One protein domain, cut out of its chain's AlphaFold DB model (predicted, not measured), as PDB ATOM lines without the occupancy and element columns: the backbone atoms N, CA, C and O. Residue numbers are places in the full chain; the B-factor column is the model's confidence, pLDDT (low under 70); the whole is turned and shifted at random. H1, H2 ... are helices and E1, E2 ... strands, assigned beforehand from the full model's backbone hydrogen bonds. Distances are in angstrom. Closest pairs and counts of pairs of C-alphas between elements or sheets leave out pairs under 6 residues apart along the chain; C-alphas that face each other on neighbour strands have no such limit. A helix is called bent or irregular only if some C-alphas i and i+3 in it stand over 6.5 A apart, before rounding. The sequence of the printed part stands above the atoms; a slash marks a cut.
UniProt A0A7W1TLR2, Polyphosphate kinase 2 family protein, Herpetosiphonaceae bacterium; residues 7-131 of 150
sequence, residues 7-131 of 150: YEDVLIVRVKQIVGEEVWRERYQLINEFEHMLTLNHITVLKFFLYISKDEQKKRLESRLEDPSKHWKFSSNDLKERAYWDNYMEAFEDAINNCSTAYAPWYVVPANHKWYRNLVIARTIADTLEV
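This is residues 7 to 131 of the 150 residues of the protein "Polyphosphate kinase 2 family protein" of Herpetosiphonaceae bacterium (UniProt A0A7W1TLR2). A small two-strand sheet, E1 and E2, lies in the middle of a flat body, with the long helix H8 over one face and H7 over the other. The end of H7, residues 95 to 99, meets residues 28 to 32 of the long helix H3 at a steep tilt of 45 degrees, with the short helices H1 and H2 touching both, while H4, H5 and H6 form a looser lobe at one end of the longest axis. The printed part has 125 residues with eight named helices and two named strands, in the order H1 H2 H3 E1 H4 H5 H6 H7 E2 H8; the sheet's order is E1 then E2, parallel, and the class is mostly helix. The whole is only just loose, close to compact, with a radius of gyration of the C-alphas of 16.8 A and spans of 48 by 42 by 22 A.

H1, residues 7 to 10, begins at C-alpha 7 (-22.999, 6.347, 21.717), and H2 is residues 12 to 15. H3, residues 21 to 40, is the longest helix by residues and measures 29.6 A from first to last C-alpha. H3 is neither bent nor irregular, but only just: C-alphas 25 and 28 are 6.0 A apart. E1, residues 47 to 51, is 12.5 A long and begins at C-alpha 47 (-14.184, 11.609, 21.822). H4, residues 54 to 66, is 18.8 A long. H5, residues 68 to 73, is irregular, with C-alphas 69 and 72 7.4 A apart. H6 is residues 76 to 83, and H7, residues 85 to 99, is 20.7 A long. E2, residues 106 to 110, is 12.9 A long. H8, residues 114 to 131, is 26.0 A long and ends at C-alpha 131 (1.210, 15.346, 15.703).

H3 and H7 are the hubs, each touching three helices. They touch each other through residues 28 to 32 of H3 and 95 to 99 of H7, at a steep tilt of 45 degrees, the same way; their closest C-alphas, those of Asn 32 and Cys 99, are 6.0 A apart. H1 touches H3, closest at the C-alphas of Val 10 and Trp 24, 5.7 A. H1 only just touches H7, with 3 pairs of C-alphas within 8 A, the closest being those of Val 10 and Ala 95, 7.0 A. H2 touches H7, closest at the C-alphas of Val 15 and Asn 87, 6.0 A. H2 only just touches H3, with 3 pairs within 8 A, closest at the C-alphas of Arg 14 and Trp 24, 6.7 A. E1 and E2 are parallel neighbours at 27 degrees, with N 49 and O 107 at 2.9 A and N 107 and O 47 at 2.8 A, within hydrogen-bond range. E1, H4 H5 H6 H7 and E2 make a strand-helix-strand unit, two parallel neighbour strands with helices between them along the chain. H7 and E1 are near each other. The closest C-alphas of E2 and H8 are those of Pro 110 and Arg 117, 6.3 A; H7 and H8 are apart. H4 and H5 touch only at the corner, at the C-alphas of Arg 64 and Lys 70, 5.2 A, and H4 and H6 are near each other. Every O i to N i+4 pair is within hydrogen-bond range in H4, H7 and H8; the counts are 12 of 16 in H3, 3 of 4 in H6 and 0 of 2 in H5, which has 2 of 3 O i to N i+3 pairs within range, while H1 and H2 are too short for an i+4 pair.

The two C-alphas farthest apart, those of Leu 40 and Glu 66, are 48.1 A apart. The printed part, residues 7 to 131, has no cut. No link is long; those from H3 to E1 and from H7 to E2, 6 residues each, are short but not tight. The mean pLDDT of the printed part is 96.9, and no printed residue is under 70.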
ATOM      1  N   TYR A   7     -22.935   6.711  20.297       98.69
ATOM      2  CA  TYR A   7     -22.999   6.347  21.717       98.69
ATOM      3  C   TYR A   7     -24.404   6.476  22.328       98.69
ATOM      4  O   TYR A   7     -24.669   5.848  23.348       98.69
ATOM      5  N   GLU A   8     -25.339   7.215  21.719       98.50
ATOM      6  CA  GLU A   8     -26.736   7.254  22.194       98.50
ATOM      7  C   GLU A   8     -27.370   5.847  22.237       98.50
ATOM      8  O   GLU A   8     -28.175   5.553  23.126       98.50
ATOM      9  N   ASP A   9     -26.925   4.945  21.356       98.25
ATOM     10  CA  ASP A   9     -27.368   3.553  21.269       98.25
ATOM     11  C   ASP A   9     -26.917   2.655  22.435       98.25
ATOM     12  O   ASP A   9     -27.399   1.527  22.550       98.25
ATOM     13  N   VAL A  10     -26.036   3.149  23.309       98.44
ATOM     14  CA  VAL A  10     -25.619   2.500  24.568       98.44
ATOM     15  C   VAL A  10     -25.823   3.401  25.795       98.44
ATOM     16  O   VAL A  10     -25.507   3.002  26.915       98.44
ATOM     17  N   LEU A  11     -26.379   4.604  25.599       98.38
ATOM     18  CA  LEU A  11     -26.706   5.566  26.654       98.38
ATOM     19  C   LEU A  11     -28.215   5.600  26.901       98.38
ATOM     20  O   LEU A  11     -28.721   4.829  27.713       98.38
ATOM     21  N   ILE A  12     -28.961   6.454  26.190       97.25
ATOM     22  CA  ILE A  12     -30.411   6.587  26.388       97.25
ATOM     23  C   ILE A  12     -31.144   5.267  26.124       97.25
ATOM     24  O   ILE A  12     -32.070   4.931  26.857       97.25
ATOM     25  N   VAL A  13     -30.683   4.478  25.147       98.00
ATOM     26  CA  VAL A  13     -31.228   3.142  24.858       98.00
ATOM     27  C   VAL A  13     -31.132   2.214  26.071       98.00
ATOM     28  O   VAL A  13     -32.115   1.553  26.404       98.00
ATOM     29  N   ARG A  14     -29.988   2.217  26.768       97.50
ATOM     30  CA  ARG A  14     -29.777   1.458  28.006       97.50
ATOM     31  C   ARG A  14     -30.620   2.016  29.151       97.50
ATOM     32  O   ARG A  14     -31.359   1.273  29.786       97.50
ATOM     33  N   VAL A  15     -30.529   3.323  29.410       97.44
ATOM     34  CA  VAL A  15     -31.182   3.975  30.562       97.44
ATOM     35  C   VAL A  15     -32.703   3.851  30.499       97.44
ATOM     36  O   VAL A  15     -33.355   3.661  31.524       97.44
ATOM     37  N   LYS A  16     -33.279   3.941  29.299       97.12
ATOM     38  CA  LYS A  16     -34.725   3.820  29.075       97.12
ATOM     39  C   LYS A  16     -35.174   2.404  28.731       97.12
ATOM     40  O   LYS A  16     -36.356   2.227  28.462       97.12
ATOM     41  N   GLN A  17     -34.258   1.430  28.738       96.62
ATOM     42  CA  GLN A  17     -34.542   0.029  28.417       96.62
ATOM     43  C   GLN A  17     -35.303  -0.115  27.084       96.62
ATOM     44  O   GLN A  17     -36.275  -0.856  26.983       96.62
ATOM     45  N   ILE A  18     -34.886   0.646  26.062       97.62
ATOM     46  CA  ILE A  18     -35.551   0.666  24.745       97.62
ATOM     47  C   ILE A  18     -35.410  -0.697  24.056       97.62
ATOM     48  O   ILE A  18     -36.311  -1.139  23.348       97.62
ATOM     49  N   VAL A  19     -34.276  -1.363  24.279       97.12
ATOM     50  CA  VAL A  19     -34.006  -2.745  23.872       97.12
ATOM     51  C   VAL A  19     -33.423  -3.513  25.056       97.12
ATOM     52  O   VAL A  19     -32.940  -2.901  26.014       97.12
ATOM     53  N   GLY A  20     -33.458  -4.845  24.979       97.56
ATOM     54  CA  GLY A  20     -32.866  -5.720  25.986       97.56
ATOM     55  C   GLY A  20     -31.358  -5.514  26.140       97.56
ATOM     56  O   GLY A  20     -30.674  -4.996  25.251       97.56
ATOM     57  N   GLU A  21     -30.845  -5.897  27.304       97.56
ATOM     58  CA  GLU A  21     -29.436  -5.744  27.655       97.56
ATOM     59  C   GLU A  21     -28.505  -6.489  26.711       97.56
ATOM     60  O   GLU A  21     -27.485  -5.942  26.296       97.56
ATOM     61  N   GLU A  22     -28.898  -7.688  26.310       96.94
ATOM     62  CA  GLU A  22     -28.211  -8.500  25.318       96.94
ATOM     63  C   GLU A  22     -28.001  -7.750  23.997       96.94
ATOM     64  O   GLU A  22     -26.947  -7.871  23.385       96.94
ATOM     65  N   VAL A  23     -28.948  -6.890  23.604       97.94
ATOM     66  CA  VAL A  23     -28.866  -6.139  22.348       97.94
ATOM     67  C   VAL A  23     -27.935  -4.940  22.468       97.94
ATOM     68  O   VAL A  23     -27.115  -4.715  21.579       97.94
ATOM     69  N   TRP A  24     -28.062  -4.113  23.513       98.31
ATOM     70  CA  TRP A  24     -27.234  -2.904  23.602       98.31
ATOM     71  C   TRP A  24     -25.815  -3.193  24.092       98.31
ATOM     72  O   TRP A  24     -24.897  -2.467  23.719       98.31
ATOM     73  N   ARG A  25     -25.599  -4.255  24.878       98.19
ATOM     74  CA  ARG A  25     -24.273  -4.605  25.405       98.19
ATOM     75  C   ARG A  25     -23.316  -5.048  24.295       98.19
ATOM     76  O   ARG A  25     -22.158  -4.640  24.307       98.19
ATOM     77  N   GLU A  26     -23.803  -5.787  23.297       98.06
ATOM     78  CA  GLU A  26     -23.016  -6.157  22.106       98.06
ATOM     79  C   GLU A  26     -22.553  -4.931  21.300       98.06
ATOM     80  O   GLU A  26     -21.504  -4.956  20.651       98.06
ATOM     81  N   ARG A  27     -23.280  -3.807  21.381       98.75
ATOM     82  CA  ARG A  27     -22.940  -2.593  20.627       98.75
ATOM     83  C   ARG A  27     -21.614  -1.982  21.054       98.75
ATOM     84  O   ARG A  27     -21.007  -1.314  20.229       98.75
ATOM     85  N   TYR A  28     -21.116  -2.220  22.271       98.75
ATOM     86  CA  TYR A  28     -19.775  -1.749  22.641       98.75
ATOM     87  C   TYR A  28     -18.697  -2.313  21.709       98.75
ATOM     88  O   TYR A  28     -17.825  -1.571  21.253       98.75
ATOM     89  N   GLN A  29     -18.789  -3.602  21.367       98.62
ATOM     90  CA  GLN A  29     -17.874  -4.222  20.416       98.62
ATOM     91  C   GLN A  29     -18.055  -3.631  19.014       98.62
ATOM     92  O   GLN A  29     -17.073  -3.221  18.400       98.62
ATOM     93  N   LEU A  30     -19.299  -3.500  18.541       98.69
ATOM     94  CA  LEU A  30     -19.591  -2.919  17.223       98.69
ATOM     95  C   LEU A  30     -19.077  -1.476  17.093       98.69
ATOM     96  O   LEU A  30     -18.551  -1.093  16.051       98.69
ATOM     97  N   ILE A  31     -19.196  -0.678  18.156       98.88
ATOM     98  CA  ILE A  31     -18.662   0.687  18.219       98.88
ATOM     99  C   ILE A  31     -17.137   0.665  18.085       98.88
ATOM    100  O   ILE A  31     -16.582   1.426  17.293       98.88
ATOM    101  N   ASN A  32     -16.457  -0.225  18.811       98.81
ATOM    102  CA  ASN A  32     -15.002  -0.349  18.747       98.81
ATOM    103  C   ASN A  32     -14.510  -0.804  17.370       98.81
ATOM    104  O   ASN A  32     -13.494  -0.298  16.894       98.81
ATOM    105  N   GLU A  33     -15.221  -1.733  16.730       98.69
ATOM    106  CA  GLU A  33     -14.935  -2.203  15.372       98.69
ATOM    107  C   GLU A  33     -15.153  -1.094  14.338       98.69
ATOM    108  O   GLU A  33     -14.302  -0.874  13.472       98.69
ATOM    109  N   PHE A  34     -16.247  -0.341  14.465       98.81
ATOM    110  CA  PHE A  34     -16.524   0.822  13.628       98.81
ATOM    111  C   PHE A  34     -15.421   1.881  13.750       98.81
ATOM    112  O   PHE A  34     -14.872   2.324  12.741       98.81
ATOM    113  N   GLU A  35     -15.047   2.264  14.969       98.75
ATOM    114  CA  GLU A  35     -14.006   3.271  15.208       98.75
ATOM    115  C   GLU A  35     -12.612   2.789  14.776       98.75
ATOM    116  O   GLU A  35     -11.803   3.578  14.276       98.75
ATOM    117  N   HIS A  36     -12.338   1.488  14.896       98.62
ATOM    118  CA  HIS A  36     -11.119   0.894  14.360       98.62
ATOM    119  C   HIS A  36     -11.090   0.978  12.830       98.62
ATOM    120  O   HIS A  36     -10.093   1.421  12.263       98.62
ATOM    121  N   MET A  37     -12.199   0.650  12.158       98.69
ATOM    122  CA  MET A  37     -12.331   0.796  10.708       98.69
ATOM    123  C   MET A  37     -12.102   2.244  10.257       98.69
ATOM    124  O   MET A  37     -11.370   2.467   9.292       98.69
ATOM    125  N   LEU A  38     -12.643   3.239  10.971       98.50
ATOM    126  CA  LEU A  38     -12.363   4.652  10.683       98.50
ATOM    127  C   LEU A  38     -10.860   4.954  10.764       98.50
ATOM    128  O   LEU A  38     -10.305   5.592   9.869       98.50
ATOM    129  N   THR A  39     -10.190   4.446  11.799       97.31
ATOM    130  CA  THR A  39      -8.748   4.654  11.992       97.31
ATOM    131  C   THR A  39      -7.924   4.023  10.867       97.31
ATOM    132  O   THR A  39      -6.995   4.653  10.361       97.31
ATOM    133  N   LEU A  40      -8.293   2.820  10.415       97.94
ATOM    134  CA  LEU A  40      -7.664   2.165   9.260       97.94
ATOM    135  C   LEU A  40      -7.821   2.981   7.966       97.94
ATOM    136  O   LEU A  40      -6.978   2.886   7.080       97.94
ATOM    137  N   ASN A  41      -8.855   3.821   7.878       97.81
ATOM    138  CA  ASN A  41      -9.081   4.762   6.780       97.81
ATOM    139  C   ASN A  41      -8.484   6.156   7.049       97.81
ATOM    140  O   ASN A  41      -8.930   7.149   6.476       97.81
ATOM    141  N   HIS A  42      -7.473   6.243   7.919       96.00
ATOM    142  CA  HIS A  42      -6.754   7.475   8.261       96.00
ATOM    143  C   HIS A  42      -7.630   8.580   8.877       96.00
ATOM    144  O   HIS A  42      -7.281   9.761   8.829       96.00
ATOM    145  N   ILE A  43      -8.752   8.215   9.504       98.12
ATOM    146  CA  ILE A  43      -9.578   9.146  10.275       98.12
ATOM    147  C   ILE A  43      -9.116   9.115  11.731       98.12
ATOM    148  O   ILE A  43      -9.222   8.095  12.406       98.12
ATOM    149  N   THR A  44      -8.642  10.252  12.238       98.12
ATOM    150  CA  THR A  44      -8.325  10.403  13.666       98.12
ATOM    151  C   THR A  44      -9.599  10.701  14.455       98.12
ATOM    152  O   THR A  44     -10.279  11.696  14.196       98.12
ATOM    153  N   VAL A  45      -9.928   9.843  15.423       98.31
ATOM    154  CA  VAL A  45     -11.146   9.949  16.236       98.31
ATOM    155  C   VAL A  45     -10.810  10.524  17.613       98.31
ATOM    156  O   VAL A  45     -10.041   9.941  18.369       98.31
ATOM    157  N   LEU A  46     -11.430  11.654  17.965       98.56
ATOM    158  CA  LEU A  46     -11.348  12.255  19.299       98.56
ATOM    159  C   LEU A  46     -12.741  12.291  19.931       98.56
ATOM    160  O   LEU A  46     -13.663  12.889  19.364       98.56
ATOM    161  N   LYS A  47     -12.900  11.680  21.110       98.81
ATOM    162  CA  LYS A  47     -14.184  11.609  21.822       98.81
ATOM    163  C   LYS A  47     -14.102  12.379  23.128       98.81
ATOM    164  O   LYS A  47     -13.211  12.144  23.936       98.81
ATOM    165  N   PHE A  48     -15.041  13.292  23.352       98.75
ATOM    166  CA  PHE A  48     -15.043  14.164  24.527       98.75
ATOM    167  C   PHE A  48     -16.322  13.976  25.330       98.75
ATOM    168  O   PHE A  48     -17.415  14.280  24.848       98.75
ATOM    169  N   PHE A  49     -16.187  13.531  26.577       98.62
ATOM    170  CA  PHE A  49     -17.283  13.522  27.535       98.62
ATOM    171  C   PHE A  49     -17.209  14.789  28.386       98.62
ATOM    172  O   PHE A  49     -16.267  14.996  29.151       98.62
ATOM    173  N   LEU A  50     -18.195  15.671  28.225       98.56
ATOM    174  CA  LEU A  50     -18.241  16.957  28.918       98.56
ATOM    175  C   LEU A  50     -18.899  16.789  30.287       98.56
ATOM    176  O   LEU A  50     -20.097  17.029  30.443       98.56
ATOM    177  N   TYR A  51     -18.106  16.391  31.276       98.31
ATOM    178  CA  TYR A  51     -18.601  16.116  32.616       98.31
ATOM    179  C   TYR A  51     -19.006  17.404  33.339       98.31
ATOM    180  O   TYR A  51     -18.181  18.286  33.590       98.31
ATOM    181  N   ILE A  52     -20.279  17.506  33.712       98.19
ATOM    182  CA  ILE A  52     -20.764  18.511  34.662       98.19
ATOM    183  C   ILE A  52     -21.306  17.819  35.903       98.19
ATOM    184  O   ILE A  52     -21.790  16.697  35.815       98.19
ATOM    185  N   SER A  53     -21.268  18.488  37.053       98.19
ATOM    186  CA  SER A  53     -21.924  17.955  38.245       98.19
ATOM    187  C   SER A  53     -23.450  18.053  38.134       98.19
ATOM    188  O   SER A  53     -23.994  18.908  37.423       98.19
ATOM    189  N   LYS A  54     -24.156  17.214  38.903       97.31
ATOM    190  CA  LYS A  54     -25.621  17.261  39.033       97.31
ATOM    191  C   LYS A  54     -26.081  18.660  39.460       97.31
ATOM    192  O   LYS A  54     -27.096  19.146  38.961       97.31
ATOM    193  N   ASP A  55     -25.330  19.342  40.317       97.94
ATOM    194  CA  ASP A  55     -25.643  20.707  40.758       97.94
ATOM    195  C   ASP A  55     -25.409  21.757  39.673       97.94
ATOM    196  O   ASP A  55     -26.235  22.647  39.483       97.94
ATOM    197  N   GLU A  56     -24.321  21.647  38.912       97.88
ATOM    198  CA  GLU A  56     -24.071  22.555  37.794       97.88
ATOM    199  C   GLU A  56     -25.152  22.417  36.715       97.88
ATOM    200  O   GLU A  56     -25.617  23.417  36.165       97.88
ATOM    201  N   GLN A  57     -25.607  21.192  36.428       96.88
ATOM    202  CA  GLN A  57     -26.725  20.983  35.509       96.88
ATOM    203  C   GLN A  57     -27.992  21.699  36.004       96.88
ATOM    204  O   GLN A  57     -28.647  22.370  35.205       96.88
ATOM    205  N   LYS A  58     -28.310  21.611  37.307       96.25
ATOM    206  CA  LYS A  58     -29.459  22.312  37.908       96.25
ATOM    207  C   LYS A  58     -29.369  23.819  37.674       96.25
ATOM    208  O   LYS A  58     -30.271  24.379  37.059       96.25
ATOM    209  N   LYS A  59     -28.244  24.435  38.054       96.50
ATOM    210  CA  LYS A  59     -28.005  25.878  37.880       96.50
ATOM    211  C   LYS A  59     -28.183  26.314  36.426       96.50
ATOM    212  O   LYS A  59     -28.765  27.356  36.137       96.50
ATOM    213  N   ARG A  60     -27.706  25.503  35.475       94.88
ATOM    214  CA  ARG A  60     -27.863  25.787  34.041       94.88
ATOM    215  C   ARG A  60     -29.315  25.713  33.587       94.88
ATOM    216  O   ARG A  60     -29.704  26.554  32.782       94.88
ATOM    217  N   LEU A  61     -30.090  24.736  34.055       94.19
ATOM    218  CA  LEU A  61     -31.515  24.619  33.731       94.19
ATOM    219  C   LEU A  61     -32.313  25.792  34.317       94.19
ATOM    220  O   LEU A  61     -33.075  26.412  33.583       94.19
ATOM    221  N   GLU A  62     -32.062  26.156  35.577       95.00
ATOM    222  CA  GLU A  62     -32.674  27.319  36.241       95.00
ATOM    223  C   GLU A  62     -32.373  28.613  35.467       95.00
ATOM    224  O   GLU A  62     -33.292  29.313  35.053       95.00
ATOM    225  N   SER A  63     -31.108  28.845  35.096       93.69
ATOM    226  CA  SER A  63     -30.723  30.028  34.307       93.69
ATOM    227  C   SER A  63     -31.379  30.115  32.919       93.69
ATOM    228  O   SER A  63     -31.432  31.191  32.325       93.69
ATOM    229  N   ARG A  64     -31.836  28.987  32.348       93.50
ATOM    230  CA  ARG A  64     -32.574  28.985  31.072       93.50
ATOM    231  C   ARG A  64     -34.021  29.406  31.267       93.50
ATOM    232  O   ARG A  64     -34.579  29.941  30.323       93.50
ATOM    233  N   LEU A  65     -34.608  29.147  32.435       91.44
ATOM    234  CA  LEU A  65     -35.963  29.573  32.790       91.44
ATOM    235  C   LEU A  65     -36.003  31.058  33.165       91.44
ATOM    236  O   LEU A  65     -36.961  31.747  32.830       91.44
ATOM    237  N   GLU A  66     -34.950  31.555  33.810       94.38
ATOM    238  CA  GLU A  66     -34.829  32.962  34.213       94.38
ATOM    239  C   GLU A  66     -34.589  33.918  33.033       94.38
ATOM    240  O   GLU A  66     -34.915  35.098  33.125       94.38
ATOM    241  N   ASP A  67     -34.035  33.427  31.919       93.00
ATOM    242  CA  ASP A  67     -33.706  34.221  30.732       93.00
ATOM    243  C   ASP A  67     -34.686  33.924  29.578       93.00
ATOM    244  O   ASP A  67     -34.550  32.886  28.917       93.00
ATOM    245  N   PRO A  68     -35.629  34.838  29.266       94.31
ATOM    246  CA  PRO A  68     -36.601  34.652  28.188       94.31
ATOM    247  C   PRO A  68     -35.978  34.344  26.821       94.31
ATOM    248  O   PRO A  68     -36.543  33.582  26.037       94.31
ATOM    249  N   SER A  69     -34.771  34.851  26.538       94.56
ATOM    250  CA  SER A  69     -34.073  34.582  25.271       94.56
ATOM    251  C   SER A  69     -33.608  33.123  25.131       94.56
ATOM    252  O   SER A  69     -33.245  32.672  24.039       94.56
ATOM    253  N   LYS A  70     -33.619  32.365  26.234       92.94
ATOM    254  CA  LYS A  70     -33.203  30.960  26.308       92.94
ATOM    255  C   LYS A  70     -34.356  29.986  26.520       92.94
ATOM    256  O   LYS A  70     -34.089  28.785  26.474       92.94
ATOM    257  N   HIS A  71     -35.598  30.452  26.682       90.38
ATOM    258  CA  HIS A  71     -36.768  29.584  26.900       90.38
ATOM    259  C   HIS A  71     -36.899  28.495  25.835       90.38
ATOM    260  O   HIS A  71     -37.150  27.342  26.166       90.38
ATOM    261  N   TRP A  72     -36.603  28.815  24.573       91.38
ATOM    262  CA  TRP A  72     -36.631  27.848  23.470       91.38
ATOM    263  C   TRP A  72     -35.651  26.668  23.632       91.38
ATOM    264  O   TRP A  72     -35.828  25.634  22.994       91.38
ATOM    265  N   LYS A  73     -34.609  26.805  24.467       86.94
ATOM    266  CA  LYS A  73     -33.621  25.750  24.770       86.94
ATOM    267  C   LYS A  73     -34.015  24.881  25.962       86.94
ATOM    268  O   LYS A  73     -33.250  23.984  26.322       86.94
ATOM    269  N   PHE A  74     -35.109  25.205  26.643       88.88
ATOM    270  CA  PHE A  74     -35.593  24.438  27.777       88.88
ATOM    271  C   PHE A  74     -36.642  23.436  27.302       88.88
ATOM    272  O   PHE A  74     -37.599  23.801  26.624       88.88
ATOM    273  N   SER A  75     -36.481  22.176  27.693       89.62
ATOM    274  CA  SER A  75     -37.510  21.159  27.527       89.62
ATOM    275  C   SER A  75     -37.925  20.643  28.893       89.62
ATOM    276  O   SER A  75     -37.080  20.314  29.722       89.62
ATOM    277  N   SER A  76     -39.227  20.487  29.128       89.25
ATOM    278  CA  SER A  76     -39.716  19.804  30.332       89.25
ATOM    279  C   SER A  76     -39.228  18.351  30.407       89.25
ATOM    280  O   SER A  76     -39.130  17.790  31.501       89.25
ATOM    281  N   ASN A  77     -38.850  17.753  29.270       88.06
ATOM    282  CA  ASN A  77     -38.225  16.436  29.242       88.06
ATOM    283  C   ASN A  77     -36.837  16.433  29.903       88.06
ATOM    284  O   ASN A  77     -36.466  15.420  30.482       88.06
ATOM    285  N   ASP A  78     -36.112  17.559  29.922       87.06
ATOM    286  CA  ASP A  78     -34.800  17.656  30.583       87.06
ATOM    287  C   ASP A  78     -34.905  17.353  32.088       87.06
ATOM    288  O   ASP A  78     -33.998  16.762  32.674       87.06
ATOM    289  N   LEU A  79     -36.032  17.705  32.718       90.06
ATOM    290  CA  LEU A  79     -36.296  17.388  34.125       90.06
ATOM    291  C   LEU A  79     -36.575  15.896  34.334       90.06
ATOM    292  O   LEU A  79     -36.129  15.327  35.330       90.06
ATOM    293  N   LYS A  80     -37.277  15.257  33.389       90.62
ATOM    294  CA  LYS A  80     -37.519  13.808  33.419       90.62
ATOM    295  C   LYS A  80     -36.216  13.040  33.238       90.62
ATOM    296  O   LYS A  80     -35.969  12.095  33.974       90.62
ATOM    297  N   GLU A  81     -35.361  13.467  32.311       90.31
ATOM    298  CA  GLU A  81     -34.043  12.856  32.105       90.31
ATOM    299  C   GLU A  81     -33.119  13.059  33.305       90.31
ATOM    300  O   GLU A  81     -32.415  12.136  33.708       90.31
ATOM    301  N   ARG A  82     -33.178  14.227  33.952       92.62
ATOM    302  CA  ARG A  82     -32.417  14.502  35.176       92.62
ATOM    303  C   ARG A  82     -32.741  13.539  36.325       92.62
ATOM    304  O   ARG A  82     -31.868  13.300  37.159       92.62
ATOM    305  N   ALA A  83     -33.952  12.980  36.383       95.06
ATOM    306  CA  ALA A  83     -34.304  11.972  37.386       95.06
ATOM    307  C   ALA A  83     -33.477  10.680  37.241       95.06
ATOM    308  O   ALA A  83     -33.208  10.023  38.239       95.06
ATOM    309  N   TYR A  84     -33.002  10.374  36.030       96.62
ATOM    310  CA  TYR A  84     -32.153   9.220  35.716       96.62
ATOM    311  C   TYR A  84     -30.654   9.546  35.765       96.62
ATOM    312  O   TYR A  84     -29.854   8.845  35.154       96.62
ATOM    313  N   TRP A  85     -30.255  10.632  36.442       97.56
ATOM    314  CA  TRP A  85     -28.861  11.093  36.479       97.56
ATOM    315  C   TRP A  85     -27.869   9.964  36.768       97.56
ATOM    316  O   TRP A  85     -26.902   9.802  36.032       97.56
ATOM    317  N   ASP A  86     -28.127   9.195  37.823       98.06
ATOM    318  CA  ASP A  86     -27.206   8.166  38.298       98.06
ATOM    319  C   ASP A  86     -27.106   7.014  37.276       98.06
ATOM    320  O   ASP A  86     -26.002   6.617  36.914       98.06
ATOM    321  N   ASN A  87     -28.224   6.613  36.654       98.31
ATOM    322  CA  ASN A  87     -28.218   5.637  35.556       98.31
ATOM    323  C   ASN A  87     -27.458   6.134  34.316       98.31
ATOM    324  O   ASN A  87     -26.785   5.354  33.648       98.31
ATOM    325  N   TYR A  88     -27.560   7.427  33.987       98.25
ATOM    326  CA  TYR A  88     -26.779   8.003  32.893       98.25
ATOM    327  C   TYR A  88     -25.285   8.033  33.216       98.25
ATOM    328  O   TYR A  88     -24.486   7.790  32.317       98.25
ATOM    329  N   MET A  89     -24.895   8.327  34.460       98.31
ATOM    330  CA  MET A  89     -23.483   8.299  34.856       98.31
ATOM    331  C   MET A  89     -22.904   6.887  34.755       98.31
ATOM    332  O   MET A  89     -21.841   6.741  34.160       98.31
ATOM    333  N   GLU A  90     -23.629   5.865  35.216       98.50
ATOM    334  CA  GLU A  90     -23.240   4.456  35.037       98.50
ATOM    335  C   GLU A  90     -23.115   4.084  33.550       98.50
ATOM    336  O   GLU A  90     -22.135   3.473  33.128       98.50
ATOM    337  N   ALA A  91     -24.079   4.494  32.719       98.56
ATOM    338  CA  ALA A  91     -24.034   4.223  31.283       98.56
ATOM    339  C   ALA A  91     -22.841   4.906  30.587       98.56
ATOM    340  O   ALA A  91     -22.216   4.304  29.711       98.56
ATOM    341  N   PHE A  92     -22.507   6.143  30.975       98.62
ATOM    342  CA  PHE A  92     -21.320   6.844  30.479       98.62
ATOM    343  C   PHE A  92     -20.026   6.183  30.948       98.62
ATOM    344  O   PHE A  92     -19.120   6.021  30.135       98.62
ATOM    345  N   GLU A  93     -19.934   5.804  32.223       98.56
ATOM    346  CA  GLU A  93     -18.773   5.109  32.779       98.56
ATOM    347  C   GLU A  93     -18.495   3.815  32.010       98.56
ATOM    348  O   GLU A  93     -17.383   3.620  31.520       98.56
ATOM    349  N   ASP A  94     -19.518   2.992  31.785       98.62
ATOM    350  CA  ASP A  94     -19.364   1.756  31.023       98.62
ATOM    351  C   ASP A  94     -19.016   2.014  29.555       98.62
ATOM    352  O   ASP A  94     -18.149   1.333  29.008       98.62
ATOM    353  N   ALA A  95     -19.638   3.002  28.904       98.75
ATOM    354  CA  ALA A  95     -19.301   3.353  27.525       98.75
ATOM    355  C   ALA A  95     -17.846   3.827  27.388       98.75
ATOM    356  O   ALA A  95     -17.168   3.478  26.422       98.75
ATOM    357  N   ILE A  96     -17.344   4.598  28.352       98.69
ATOM    358  CA  ILE A  96     -15.952   5.054  28.367       98.69
ATOM    359  C   ILE A  96     -15.014   3.875  28.639       98.69
ATOM    360  O   ILE A  96     -14.052   3.692  27.897       98.69
ATOM    361  N   ASN A  97     -15.308   3.047  29.643       98.44
ATOM    362  CA  ASN A  97     -14.473   1.902  30.010       98.44
ATOM    363  C   ASN A  97     -14.390   0.852  28.892       98.44
ATOM    364  O   ASN A  97     -13.319   0.305  28.648       98.44
ATOM    365  N   ASN A  98     -15.493   0.591  28.183       98.69
ATOM    366  CA  ASN A  98     -15.527  -0.405  27.110       98.69
ATOM    367  C   ASN A  98     -15.032   0.134  25.763       98.69
ATOM    368  O   ASN A  98     -14.590  -0.657  24.930       98.69
ATOM    369  N   CYS A  99     -15.107   1.448  25.526       98.75
ATOM    370  CA  CYS A  99     -14.806   2.023  24.213       98.75
ATOM    371  C   CYS A  99     -13.659   3.035  24.199       98.75
ATOM    372  O   CYS A  99     -13.408   3.650  23.167       98.75
ATOM    373  N   SER A 100     -12.936   3.258  25.297       98.50
ATOM    374  CA  SER A 100     -11.712   4.067  25.263       98.50
ATOM    375  C   SER A 100     -10.526   3.209  24.836       98.50
ATOM    376  O   SER A 100      -9.936   2.495  25.643       98.50
ATOM    377  N   THR A 101     -10.160   3.287  23.558       98.50
ATOM    378  CA  THR A 101      -9.055   2.511  22.981       98.50
ATOM    379  C   THR A 101      -7.863   3.411  22.656       98.50
ATOM    380  O   THR A 101      -7.980   4.636  22.621       98.50
ATOM    381  N   ALA A 102      -6.698   2.814  22.382       97.19
ATOM    382  CA  ALA A 102      -5.507   3.571  21.985       97.19
ATOM    383  C   ALA A 102      -5.683   4.319  20.647       97.19
ATOM    384  O   ALA A 102      -5.072   5.364  20.445       97.19
ATOM    385  N   TYR A 103      -6.515   3.792  19.743       97.00
ATOM    386  CA  TYR A 103      -6.771   4.370  18.420       97.00
ATOM    387  C   TYR A 103      -7.956   5.349  18.393       97.00
ATOM    388  O   TYR A 103      -8.026   6.204  17.514       97.00
ATOM    389  N   ALA A 104      -8.873   5.255  19.358       98.38
ATOM    390  CA  ALA A 104     -10.004   6.163  19.523       98.38
ATOM    391  C   ALA A 104     -10.206   6.466  21.024       98.38
ATOM    392  O   ALA A 104     -11.076   5.875  21.673       98.38
ATOM    393  N   PRO A 105      -9.399   7.368  21.610       98.25
ATOM    394  CA  PRO A 105      -9.441   7.642  23.043       98.25
ATOM    395  C   PRO A 105     -10.665   8.470  23.454       98.25
ATOM    396  O   PRO A 105     -11.140   9.341  22.714       98.25
ATOM    397  N   TRP A 106     -11.146   8.231  24.677       98.75
ATOM    398  CA  TRP A 106     -12.068   9.129  25.374       98.75
ATOM    399  C   TRP A 106     -11.317  10.123  26.260       98.75
ATOM    400  O   TRP A 106     -10.424   9.760  27.019       98.75
ATOM    401  N   TYR A 107     -11.759  11.377  26.225       98.56
ATOM    402  CA  TYR A 107     -11.324  12.435  27.126       98.56
ATOM    403  C   TYR A 107     -12.485  12.840  28.032       98.56
ATOM    404  O   TYR A 107     -13.500  13.368  27.564       98.56
ATOM    405  N   VAL A 108     -12.332  12.630  29.339       98.44
ATOM    406  CA  VAL A 108     -13.258  13.159  30.349       98.44
ATOM    407  C   VAL A 108     -12.866  14.601  30.649       98.44
ATOM    408  O   VAL A 108     -11.828  14.866  31.248       98.44
ATOM    409  N   VAL A 109     -13.692  15.552  30.211       98.56
ATOM    410  CA  VAL A 109     -13.414  16.988  30.314       98.56
ATOM    411  C   VAL A 109     -14.254  17.604  31.435       98.56
ATOM    412  O   VAL A 109     -15.478  17.667  31.294       98.56
ATOM    413  N   PRO A 110     -13.639  18.141  32.508       98.38
ATOM    414  CA  PRO A 110     -14.353  18.916  33.516       98.38
ATOM    415  C   PRO A 110     -15.007  20.150  32.882       98.38
ATOM    416  O   PRO A 110     -14.343  21.102  32.472       98.38
ATOM    417  N   ALA A 111     -16.331  20.139  32.788       98.44
ATOM    418  CA  ALA A 111     -17.097  21.094  32.000       98.44
ATOM    419  C   ALA A 111     -17.970  22.038  32.834       98.44
ATOM    420  O   ALA A 111     -18.768  22.793  32.259       98.44
ATOM    421  N   ASN A 112     -17.813  22.046  34.166       98.25
ATOM    422  CA  ASN A 112     -18.489  23.014  35.037       98.25
ATOM    423  C   ASN A 112     -18.131  24.453  34.644       98.25
ATOM    424  O   ASN A 112     -19.016  25.286  34.453       98.25
ATOM    425  N   HIS A 113     -16.851  24.722  34.390       97.88
ATOM    426  CA  HIS A 113     -16.400  26.012  33.878       97.88
ATOM    427  C   HIS A 113     -16.269  25.982  32.354       97.88
ATOM    428  O   HIS A 113     -15.430  25.281  31.791       97.88
ATOM    429  N   LYS A 114     -17.091  26.787  31.666       96.81
ATOM    430  CA  LYS A 114     -17.122  26.840  30.193       96.81
ATOM    431  C   LYS A 114     -15.774  27.231  29.578       96.81
ATOM    432  O   LYS A 114     -15.430  26.688  28.535       96.81
ATOM    433  N   TRP A 115     -15.031  28.148  30.203       98.25
ATOM    434  CA  TRP A 115     -13.719  28.577  29.706       98.25
ATOM    435  C   TRP A 115     -12.701  27.429  29.753       98.25
ATOM    436  O   TRP A 115     -11.993  27.211  28.777       98.25
ATOM    437  N   TYR A 116     -12.698  26.641  30.835       98.31
ATOM    438  CA  TYR A 116     -11.772  25.521  31.007       98.31
ATOM    439  C   TYR A 116     -12.102  24.381  30.046       98.31
ATOM    440  O   TYR A 116     -11.229  23.892  29.339       98.31
ATOM    441  N   ARG A 117     -13.391  24.046  29.914       98.50
ATOM    442  CA  ARG A 117     -13.886  23.129  28.880       98.50
ATOM    443  C   ARG A 117     -13.382  23.516  27.488       98.50
ATOM    444  O   ARG A 117     -12.916  22.656  26.749       98.50
ATOM    445  N   ASN A 118     -13.518  24.794  27.118       98.56
ATOM    446  CA  ASN A 118     -13.091  25.282  25.807       98.56
ATOM    447  C   ASN A 118     -11.577  25.128  25.625       98.56
ATOM    448  O   ASN A 118     -11.150  24.676  24.569       98.56
ATOM    449  N   LEU A 119     -10.795  25.472  26.654       98.50
ATOM    450  CA  LEU A 119      -9.341  25.345  26.647       98.50
ATOM    451  C   LEU A 119      -8.900  23.895  26.430       98.50
ATOM    452  O   LEU A 119      -8.109  23.642  25.528       98.50
ATOM    453  N   VAL A 120      -9.426  22.955  27.220       98.31
ATOM    454  CA  VAL A 120      -9.042  21.536  27.141       98.31
ATOM    455  C   VAL A 120      -9.336  20.976  25.752       98.31
ATOM    456  O   VAL A 120      -8.438  20.436  25.118       98.31
ATOM    457  N   ILE A 121     -10.553  21.176  25.232       98.38
ATOM    458  CA  ILE A 121     -10.930  20.674  23.901       98.38
ATOM    459  C   ILE A 121     -10.053  21.299  22.811       98.38
ATOM    460  O   ILE A 121      -9.535  20.582  21.957       98.38
ATOM    461  N   ALA A 122      -9.876  22.624  22.834       98.56
ATOM    462  CA  ALA A 122      -9.082  23.321  21.827       98.56
ATOM    463  C   ALA A 122      -7.621  22.860  21.842       98.56
ATOM    464  O   ALA A 122      -7.053  22.629  20.776       98.56
ATOM    465  N   ARG A 123      -7.029  22.681  23.032       98.56
ATOM    466  CA  ARG A 123      -5.647  22.221  23.156       98.56
ATOM    467  C   ARG A 123      -5.487  20.782  22.673       98.56
ATOM    468  O   ARG A 123      -4.612  20.547  21.856       98.56
ATOM    469  N   THR A 124      -6.372  19.863  23.067       98.50
ATOM    470  CA  THR A 124      -6.331  18.469  22.589       98.50
ATOM    471  C   THR A 124      -6.433  18.381  21.064       98.50
ATOM    472  O   THR A 124      -5.705  17.608  20.444       98.50
ATOM    473  N   ILE A 125      -7.305  19.180  20.439       98.38
ATOM    474  CA  ILE A 125      -7.419  19.226  18.974       98.38
ATOM    475  C   ILE A 125      -6.138  19.789  18.343       98.38
ATOM    476  O   ILE A 125      -5.648  19.212  17.377       98.38
ATOM    477  N   ALA A 126      -5.594  20.884  18.883       98.56
ATOM    478  CA  ALA A 126      -4.357  21.483  18.384       98.56
ATOM    479  C   ALA A 126      -3.175  20.505  18.471       98.56
ATOM    480  O   ALA A 126      -2.532  20.260  17.458       98.56
ATOM    481  N   ASP A 127      -2.968  19.871  19.630       98.50
ATOM    482  CA  ASP A 127      -1.923  18.860  19.843       98.50
ATOM    483  C   ASP A 127      -2.066  17.689  18.860       98.50
ATOM    484  O   ASP A 127      -1.088  17.217  18.283       98.50
ATOM    485  N   THR A 128      -3.301  17.239  18.625       98.06
ATOM    486  CA  THR A 128      -3.573  16.159  17.668       98.06
ATOM    487  C   THR A 128      -3.188  16.574  16.247       98.06
ATOM    488  O   THR A 128      -2.522  15.816  15.549       98.06
ATOM    489  N   LEU A 129      -3.562  17.784  15.816       98.25
ATOM    490  CA  LEU A 129      -3.215  18.305  14.490       98.25
ATOM    491  C   LEU A 129      -1.704  18.532  14.326       98.25
ATOM    492  O   LEU A 129      -1.173  18.267  13.250       98.25
ATOM    493  N   GLU A 130      -1.018  18.980  15.381       98.31
ATOM    494  CA  GLU A 130       0.443  19.125  15.407       98.31
ATOM    495  C   GLU A 130       1.135  17.769  15.191       98.31
ATOM    496  O   GLU A 130       2.023  17.663  14.347       98.31
ATOM    497  N   VAL A 131       0.684  16.713  15.878       96.94
ATOM    498  CA  VAL A 131       1.210  15.346  15.703       96.94
ATOM    499  C   VAL A 131       0.896  14.784  14.315       96.94
ATOM    500  O   VAL A 131       1.749  14.136  13.709       96.94
TER     501      VAL A 131